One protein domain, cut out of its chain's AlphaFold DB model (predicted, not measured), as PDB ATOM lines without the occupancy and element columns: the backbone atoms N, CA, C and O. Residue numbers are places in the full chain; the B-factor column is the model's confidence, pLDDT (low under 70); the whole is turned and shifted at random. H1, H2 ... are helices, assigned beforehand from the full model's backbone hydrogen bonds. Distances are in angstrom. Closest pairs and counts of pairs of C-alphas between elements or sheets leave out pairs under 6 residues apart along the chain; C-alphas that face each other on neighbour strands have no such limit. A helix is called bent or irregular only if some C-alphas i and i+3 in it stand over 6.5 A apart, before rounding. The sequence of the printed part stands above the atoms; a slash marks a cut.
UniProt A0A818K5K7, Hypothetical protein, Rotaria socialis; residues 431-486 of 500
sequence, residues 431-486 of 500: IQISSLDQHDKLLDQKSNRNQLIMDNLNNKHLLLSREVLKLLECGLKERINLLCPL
ATOM      1  N   ILE A 431      23.011 -34.988 -36.032       85.94
ATOM      2  CA  ILE A 431      23.771 -35.185 -34.800       85.94
ATOM      3  C   ILE A 431      24.819 -36.259 -35.066       85.94
ATOM      4  O   ILE A 431      24.485 -37.414 -35.323       85.94
ATOM      5  N   GLN A 432      26.093 -35.880 -34.986       86.00
ATOM      6  CA  GLN A 432      27.199 -36.827 -35.049       86.00
ATOM      7  C   GLN A 432      27.586 -37.254 -33.634       86.00
ATOM      8  O   GLN A 432      28.068 -36.450 -32.836       86.00
ATOM      9  N   ILE A 433      27.411 -38.538 -33.335       81.62
ATOM     10  CA  ILE A 433      27.839 -39.128 -32.067       81.62
ATOM     11  C   ILE A 433      29.215 -39.749 -32.282       81.62
ATOM     12  O   ILE A 433      29.369 -40.702 -33.041       81.62
ATOM     13  N   SER A 434      30.225 -39.178 -31.631       82.06
ATOM     14  CA  SER A 434      31.596 -39.690 -31.672       82.06
ATOM     15  C   SER A 434      31.854 -40.637 -30.502       82.06
ATOM     16  O   SER A 434      31.247 -40.493 -29.444       82.06
ATOM     17  N   SER A 435      32.794 -41.568 -30.678       75.44
ATOM     18  CA  SER A 435      33.317 -42.419 -29.596       75.44
ATOM     19  C   SER A 435      32.259 -43.253 -28.866       75.44
ATOM     20  O   SER A 435      32.325 -43.418 -27.648       75.44
ATOM     21  N   LEU A 436      31.301 -43.811 -29.612       75.06
ATOM     22  CA  LEU A 436      30.209 -44.611 -29.060       75.06
ATOM     23  C   LEU A 436      30.714 -45.746 -28.148       75.06
ATOM     24  O   LEU A 436      30.155 -45.965 -27.076       75.06
ATOM     25  N   ASP A 437      31.835 -46.371 -28.511       69.12
ATOM     26  CA  ASP A 437      32.471 -47.476 -27.778       69.12
ATOM     27  C   ASP A 437      32.892 -47.128 -26.336       69.12
ATOM     28  O   ASP A 437      33.112 -48.019 -25.518       69.12
ATOM     29  N   GLN A 438      32.995 -45.841 -25.983       72.25
ATOM     30  CA  GLN A 438      33.337 -45.403 -24.621       72.25
ATOM     31  C   GLN A 438      32.131 -45.424 -23.666       72.25
ATOM     32  O   GLN A 438      32.288 -45.248 -22.456       72.25
ATOM     33  N   HIS A 439      30.926 -45.666 -24.188       73.31
ATOM     34  CA  HIS A 439      29.669 -45.606 -23.445       73.31
ATOM     35  C   HIS A 439      29.112 -46.984 -23.060       73.31
ATOM     36  O   HIS A 439      27.900 -47.156 -22.938       73.31
ATOM     37  N   ASP A 440      29.989 -47.952 -22.769       74.81
ATOM     38  CA  ASP A 440      29.630 -49.314 -22.330       74.81
ATOM     39  C   ASP A 440      28.641 -49.356 -21.148       74.81
ATOM     40  O   ASP A 440      27.836 -50.284 -21.042       74.81
ATOM     41  N   LYS A 441      28.649 -48.318 -20.300       76.75
ATOM     42  CA  LYS A 441      27.725 -48.152 -19.167       76.75
ATOM     43  C   LYS A 441      26.249 -48.121 -19.575       76.75
ATOM     44  O   LYS A 441      25.393 -48.439 -18.757       76.75
ATOM     45  N   LEU A 442      25.933 -47.743 -20.819       76.62
ATOM     46  CA  LEU A 442      24.559 -47.766 -21.336       76.62
ATOM     47  C   LEU A 442      24.004 -49.192 -21.389       76.62
ATOM     48  O   LEU A 442      22.832 -49.417 -21.099       76.62
ATOM     49  N   LEU A 443      24.859 -50.163 -21.712       79.69
ATOM     50  CA  LEU A 443      24.473 -51.568 -21.772       79.69
ATOM     51  C   LEU A 443      24.336 -52.182 -20.371       79.69
ATOM     52  O   LEU A 443      23.548 -53.105 -20.196       79.69
ATOM     53  N   ASP A 444      25.047 -51.660 -19.362       77.69
ATOM     54  CA  ASP A 444      24.966 -52.134 -17.964       77.69
ATOM     55  C   ASP A 444      23.577 -51.951 -17.343       77.69
ATOM     56  O   ASP A 444      23.212 -52.664 -16.413       77.69
ATOM     57  N   GLN A 445      22.777 -51.025 -17.872       76.50
ATOM     58  CA  GLN A 445      21.432 -50.737 -17.372       76.50
ATOM     59  C   GLN A 445      20.375 -51.748 -17.850       76.50
ATOM     60  O   GLN A 445      19.231 -51.700 -17.396       76.50
ATOM     61  N   LYS A 446      20.720 -52.659 -18.773       79.88
ATOM     62  CA  LYS A 446      19.781 -53.627 -19.353       79.88
ATOM     63  C   LYS A 446      19.750 -54.928 -18.560       79.88
ATOM     64  O   LYS A 446      20.774 -55.581 -18.377       79.88
ATOM     65  N   SER A 447      18.547 -55.373 -18.203       79.50
ATOM     66  CA  SER A 447      18.321 -56.668 -17.546       79.50
ATOM     67  C   SER A 447      18.753 -57.864 -18.405       79.50
ATOM     68  O   SER A 447      19.205 -58.869 -17.868       79.50
ATOM     69  N   ASN A 448      18.672 -57.749 -19.735       84.44
ATOM     70  CA  ASN A 448      19.068 -58.779 -20.700       84.44
ATOM     71  C   ASN A 448      20.440 -58.519 -21.354       84.44
ATOM     72  O   ASN A 448      20.726 -59.055 -22.426       84.44
ATOM     73  N   ARG A 449      21.313 -57.718 -20.721       87.81
ATOM     74  CA  ARG A 449      22.651 -57.379 -21.243       87.81
ATOM     75  C   ARG A 449      23.439 -58.607 -21.709       87.81
ATOM     76  O   ARG A 449      23.996 -58.594 -22.803       87.81
ATOM     77  N   ASN A 450      23.491 -59.654 -20.886       89.38
ATOM     78  CA  ASN A 450      24.274 -60.861 -21.170       89.38
ATOM     79  C   ASN A 450      23.812 -61.550 -22.458       89.38
ATOM     80  O   ASN A 450      24.639 -61.864 -23.311       89.38
ATOM     81  N   GLN A 451      22.495 -61.703 -22.626       90.31
ATOM     82  CA  GLN A 451      21.898 -62.239 -23.846       90.31
ATOM     83  C   GLN A 451      22.254 -61.374 -25.058       90.31
ATOM     84  O   GLN A 451      22.739 -61.903 -26.051       90.31
ATOM     85  N   LEU A 452      22.070 -60.051 -24.968       89.12
ATOM     86  CA  LEU A 452      22.330 -59.128 -26.080       89.12
ATOM     87  C   LEU A 452      23.789 -59.178 -26.548       89.12
ATOM     88  O   LEU A 452      24.051 -59.240 -27.748       89.12
ATOM     89  N   ILE A 453      24.736 -59.169 -25.605       89.56
ATOM     90  CA  ILE A 453      26.174 -59.229 -25.895       89.56
ATOM     91  C   ILE A 453      26.552 -60.576 -26.515       89.56
ATOM     92  O   ILE A 453      27.333 -60.607 -27.469       89.56
ATOM     93  N   MET A 454      25.998 -61.670 -25.990       91.19
ATOM     94  CA  MET A 454      26.260 -63.013 -26.496       91.19
ATOM     95  C   MET A 454      25.698 -63.193 -27.906       91.19
ATOM     96  O   MET A 454      26.442 -63.563 -28.810       91.19
ATOM     97  N   ASP A 455      24.417 -62.874 -28.109       91.38
ATOM     98  CA  ASP A 455      23.731 -62.999 -29.397       91.38
ATOM     99  C   ASP A 455      24.395 -62.147 -30.485       91.38
ATOM    100  O   ASP A 455      24.476 -62.556 -31.637       91.38
ATOM    101  N   ASN A 456      24.972 -61.003 -30.104       88.62
ATOM    102  CA  ASN A 456      25.699 -60.122 -31.014       88.62
ATOM    103  C   ASN A 456      27.216 -60.358 -31.045       88.62
ATOM    104  O   ASN A 456      27.946 -59.495 -31.529       88.62
ATOM    105  N   LEU A 457      27.719 -61.497 -30.548       88.62
ATOM    106  CA  LEU A 457      29.146 -61.861 -30.583       88.62
ATOM    107  C   LEU A 457      30.066 -60.699 -30.153       88.62
ATOM    108  O   LEU A 457      31.067 -60.389 -30.806       88.62
ATOM    109  N   ASN A 458      29.687 -60.020 -29.067       85.81
ATOM    110  CA  ASN A 458      30.373 -58.854 -28.508       85.81
ATOM    111  C   ASN A 458      30.539 -57.657 -29.474       85.81
ATOM    112  O   ASN A 458      31.424 -56.820 -29.282       85.81
ATOM    113  N   ASN A 459      29.695 -57.535 -30.504       84.25
ATOM    114  CA  ASN A 459      29.629 -56.350 -31.358       84.25
ATOM    115  C   ASN A 459      28.929 -55.200 -30.614       84.25
ATOM    116  O   ASN A 459      27.736 -54.936 -30.772       84.25
ATOM    117  N   LYS A 460      29.697 -54.524 -29.758       80.62
ATOM    118  CA  LYS A 460      29.220 -53.414 -28.925       80.62
ATOM    119  C   LYS A 460      28.735 -52.228 -29.750       80.62
ATOM    120  O   LYS A 460      27.734 -51.625 -29.383       80.62
ATOM    121  N   HIS A 461      29.388 -51.933 -30.872       80.94
ATOM    122  CA  HIS A 461      29.008 -50.824 -31.746       80.94
ATOM    123  C   HIS A 461      27.565 -50.974 -32.255       80.94
ATOM    124  O   HIS A 461      26.772 -50.037 -32.156       80.94
ATOM    125  N   LEU A 462      27.199 -52.171 -32.731       81.50
ATOM    126  CA  LEU A 462      25.837 -52.516 -33.162       81.50
ATOM    127  C   LEU A 462      24.814 -52.320 -32.029       81.50
ATOM    128  O   LEU A 462      23.783 -51.671 -32.219       81.50
ATOM    129  N   LEU A 463      25.118 -52.843 -30.838       84.75
ATOM    130  CA  LEU A 463      24.239 -52.757 -29.669       84.75
ATOM    131  C   LEU A 463      24.036 -51.315 -29.199       84.75
ATOM    132  O   LEU A 463      22.904 -50.870 -29.017       84.75
ATOM    133  N   LEU A 464      25.128 -50.571 -29.036       85.88
ATOM    134  CA  LEU A 464      25.093 -49.181 -28.595       85.88
ATOM    135  C   LEU A 464      24.373 -48.295 -29.613       85.88
ATOM    136  O   LEU A 464      23.614 -47.417 -29.215       85.88
ATOM    137  N   SER A 465      24.540 -48.554 -30.914       85.75
ATOM    138  CA  SER A 465      23.856 -47.793 -31.968       85.75
ATOM    139  C   SER A 465      22.338 -47.958 -31.871       85.75
ATOM    140  O   SER A 465      21.605 -46.970 -31.907       85.75
ATOM    141  N   ARG A 466      21.855 -49.194 -31.663       86.56
ATOM    142  CA  ARG A 466      20.426 -49.473 -31.433       86.56
ATOM    143  C   ARG A 466      19.910 -48.799 -30.161       86.56
ATOM    144  O   ARG A 466      18.822 -48.228 -30.165       86.56
ATOM    145  N   GLU A 467      20.677 -48.841 -29.077       85.88
ATOM    146  CA  GLU A 467      20.255 -48.252 -27.803       85.88
ATOM    147  C   GLU A 467      20.221 -46.725 -27.831       85.88
ATOM    148  O   GLU A 467      19.274 -46.127 -27.321       85.88
ATOM    149  N   VAL A 468      21.184 -46.075 -28.484       87.94
ATOM    150  CA  VAL A 468      21.150 -44.617 -28.635       87.94
ATOM    151  C   VAL A 468      19.954 -44.172 -29.472       87.94
ATOM    152  O   VAL A 468      19.290 -43.209 -29.094       87.94
ATOM    153  N   LEU A 469      19.613 -44.893 -30.546       87.94
ATOM    154  CA  LEU A 469      18.404 -44.600 -31.325       87.94
ATOM    155  C   LEU A 469      17.142 -44.675 -30.457       87.94
ATOM    156  O   LEU A 469      16.333 -43.749 -30.482       87.94
ATOM    157  N   LYS A 470      17.011 -45.718 -29.626       87.44
ATOM    158  CA  LYS A 470      15.883 -45.863 -28.692       87.44
ATOM    159  C   LYS A 470      15.841 -44.739 -27.656       87.44
ATOM    160  O   LYS A 470      14.776 -44.191 -27.390       87.44
ATOM    161  N   LEU A 471      16.986 -44.368 -27.081       88.44
ATOM    162  CA  LEU A 471      17.071 -43.279 -26.102       88.44
ATOM    163  C   LEU A 471      16.678 -41.930 -26.708       88.44
ATOM    164  O   LEU A 471      15.934 -41.175 -26.081       88.44
ATOM    165  N   LEU A 472      17.143 -41.636 -27.923       89.81
ATOM    166  CA  LEU A 472      16.780 -40.419 -28.646       89.81
ATOM    167  C   LEU A 472      15.285 -40.397 -28.979       89.81
ATOM    168  O   LEU A 472      14.635 -39.380 -28.751       89.81
ATOM    169  N   GLU A 473      14.723 -41.517 -29.435       88.69
ATOM    170  CA  GLU A 473      13.288 -41.649 -29.702       88.69
ATOM    171  C   GLU A 473      12.458 -41.405 -28.425       88.69
ATOM    172  O   GLU A 473      11.528 -40.594 -28.422       88.69
ATOM    173  N   CYS A 474      12.842 -42.018 -27.298       88.25
ATOM    174  CA  CYS A 474      12.168 -41.834 -26.010       88.25
ATOM    175  C   CYS A 474      12.336 -40.429 -25.413       88.25
ATOM    176  O   CYS A 474      11.442 -39.965 -24.700       88.25
ATOM    177  N   GLY A 475      13.475 -39.775 -25.644       89.69
ATOM    178  CA  GLY A 475      13.777 -38.449 -25.107       89.69
ATOM    179  C   GLY A 475      13.136 -37.318 -25.909       89.69
ATOM    180  O   GLY A 475      12.639 -36.353 -25.326       89.69
ATOM    181  N   LEU A 476      13.126 -37.439 -27.239       89.75
ATOM    182  CA  LEU A 476      12.609 -36.408 -28.137       89.75
ATOM    183  C   LEU A 476      11.091 -36.515 -28.330       89.75
ATOM    184  O   LEU A 476      10.435 -35.475 -28.382       89.75
ATOM    185  N   LYS A 477      10.518 -37.729 -28.343       89.31
ATOM    186  CA  LYS A 477       9.068 -37.974 -28.488       89.31
ATOM    187  C   LYS A 477       8.452 -37.104 -29.599       89.31
ATOM    188  O   LYS A 477       8.954 -37.077 -30.713       89.31
ATOM    189  N   GLU A 478       7.409 -36.341 -29.272       89.75
ATOM    190  CA  GLU A 478       6.647 -35.469 -30.175       89.75
ATOM    191  C   GLU A 478       7.432 -34.249 -30.694       89.75
ATOM    192  O   GLU A 478       6.916 -33.491 -31.508       89.75
ATOM    193  N   ARG A 479       8.676 -34.027 -30.241       90.56
ATOM    194  CA  ARG A 479       9.526 -32.929 -30.741       90.56
ATOM    195  C   ARG A 479      10.092 -33.203 -32.132       90.56
ATOM    196  O   ARG A 479      10.607 -32.278 -32.752       90.56
ATOM    197  N   ILE A 480      10.056 -34.455 -32.583       90.88
ATOM    198  CA  ILE A 480      10.569 -34.871 -33.884       90.88
ATOM    199  C   ILE A 480       9.500 -35.645 -34.650       90.88
ATOM    200  O   ILE A 480       8.737 -36.411 -34.069       90.88
ATOM    201  N   ASN A 481       9.479 -35.472 -35.969       86.94
ATOM    202  CA  ASN A 481       8.619 -36.259 -36.855       86.94
ATOM    203  C   ASN A 481       9.296 -37.563 -37.293       86.94
ATOM    204  O   ASN A 481       8.628 -38.570 -37.517       86.94
ATOM    205  N   LEU A 482      10.625 -37.538 -37.426       88.94
ATOM    206  CA  LEU A 482      11.424 -38.651 -37.910       88.94
ATOM    207  C   LEU A 482      12.786 -38.671 -37.210       88.94
ATOM    208  O   LEU A 482      13.437 -37.640 -37.067       88.94
ATOM    209  N   LEU A 483      13.225 -39.868 -36.826       89.81
ATOM    210  CA  LEU A 483      14.598 -40.166 -36.433       89.81
ATOM    211  C   LEU A 483      15.114 -41.262 -37.358       89.81
ATOM    212  O   LEU A 483      14.457 -42.290 -37.509       89.81
ATOM    213  N   CYS A 484      16.281 -41.065 -37.962       87.31
ATOM    214  CA  CYS A 484      16.885 -42.070 -38.826       87.31
ATOM    215  C   CYS A 484      18.412 -42.035 -38.702       87.31
ATOM    216  O   CYS A 484      18.986 -40.946 -38.779       87.31
ATOM    217  N   PRO A 485      19.082 -43.186 -38.510       84.38
ATOM    218  CA  PRO A 485      20.531 -43.230 -38.608       84.38
ATOM    219  C   PRO A 485      20.949 -42.966 -40.058       84.38
ATOM    220  O   PRO A 485      20.363 -43.504 -40.993       84.38
ATOM    221  N   LEU A 486      21.956 -42.117 -40.244       80.06
ATOM    222  CA  LEU A 486      22.507 -41.801 -41.558       80.06
ATOM    223  C   LEU A 486      23.750 -42.659 -41.834       80.06
ATOM    224  O   LEU A 486      24.455 -43.014 -40.883       80.06
TER     225      LEU A 486
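AT A GLANCE: This is residues 431 to 486 of the 500 residues of the protein "Hypothetical protein" of Rotaria socialis (UniProt A0A818K5K7). One long helix, H4, kinked part of the way along, has three short helices, H1, H2 and H3, gathered round its first turns, while residues 474 to 479 at its far end stick out free. Beyond that end the last residues, 480 to 486, fold back toward the beginning of the printed part. The printed part has 56 residues, with four named helices in the order H1, H2, H3, H4 and no named strand; the class is all helix, with 35 residues in the named helices. It is only just compact, close to loose, with a radius of gyration of the C-alphas of 12.2 A, and it spans 34 by 23 by 17 A.

IN THESE COORDINATES: Start at Ile 431 and go along to C-alpha 436 at (30.209, -44.611, -29.060), where H1 begins; it covers residues 436 to 439, 5.7 A from first to last C-alpha. H2 comes next, residues 441 to 444, 5.0 A long. Then look for H3, residues 449 to 455, 10.0 A long. Find C-alpha 460 at (29.220, -53.414, -28.925); from there H4 runs through residues 460 to 479 to C-alpha 479 at (9.526, -32.929, -30.741), 28.5 A away. Near residue 473 you will meet a kink of 36 degrees, and H4 is irregular: C-alphas 475 and 478 are 9.2 A apart.

HOW THE PARTS SIT: Begin with H4, the hub, which touches the three other helices. With residues 460 to 465 alone it touches H1; the closest C-alphas are those of Asp 437 and His 461, 6.2 A apart. With residues 463 to 467 alone it touches H2, closest at the C-alphas of Leu 443 and Leu 464, 7.3 A. With residues 460 to 463 alone it only just touches H3, with 3 pairs of C-alphas within 8 A, the closest being Ile 453 and Lys 460 at 7.2 A; their lines stand at a steep tilt of 56 degrees, opposite ways. H2 and H3 are close but not clearly touching, with the C-alphas of Leu 443 and Arg 449 6.1 A apart. H1 and H2 meet only through their link, and H1 and H3 are apart. In H3 every O i to N i+4 pair is within hydrogen-bond range, in H4 14 of 16 are, and H1 and H2 are too short for such a pair.

THE WHOLE: The two C-alphas farthest apart are those of Leu 457 and Arg 479, 35.0 A. Compare C-alphas 431 and 486, the first and last printed: they are 9.5 A apart. The printed part has no cut, and the links H1 to H2, H2 to H3 and H3 to H4 are tight. The mean pLDDT of the printed part is 84.5, and residue 437 is the one printed residue under 70.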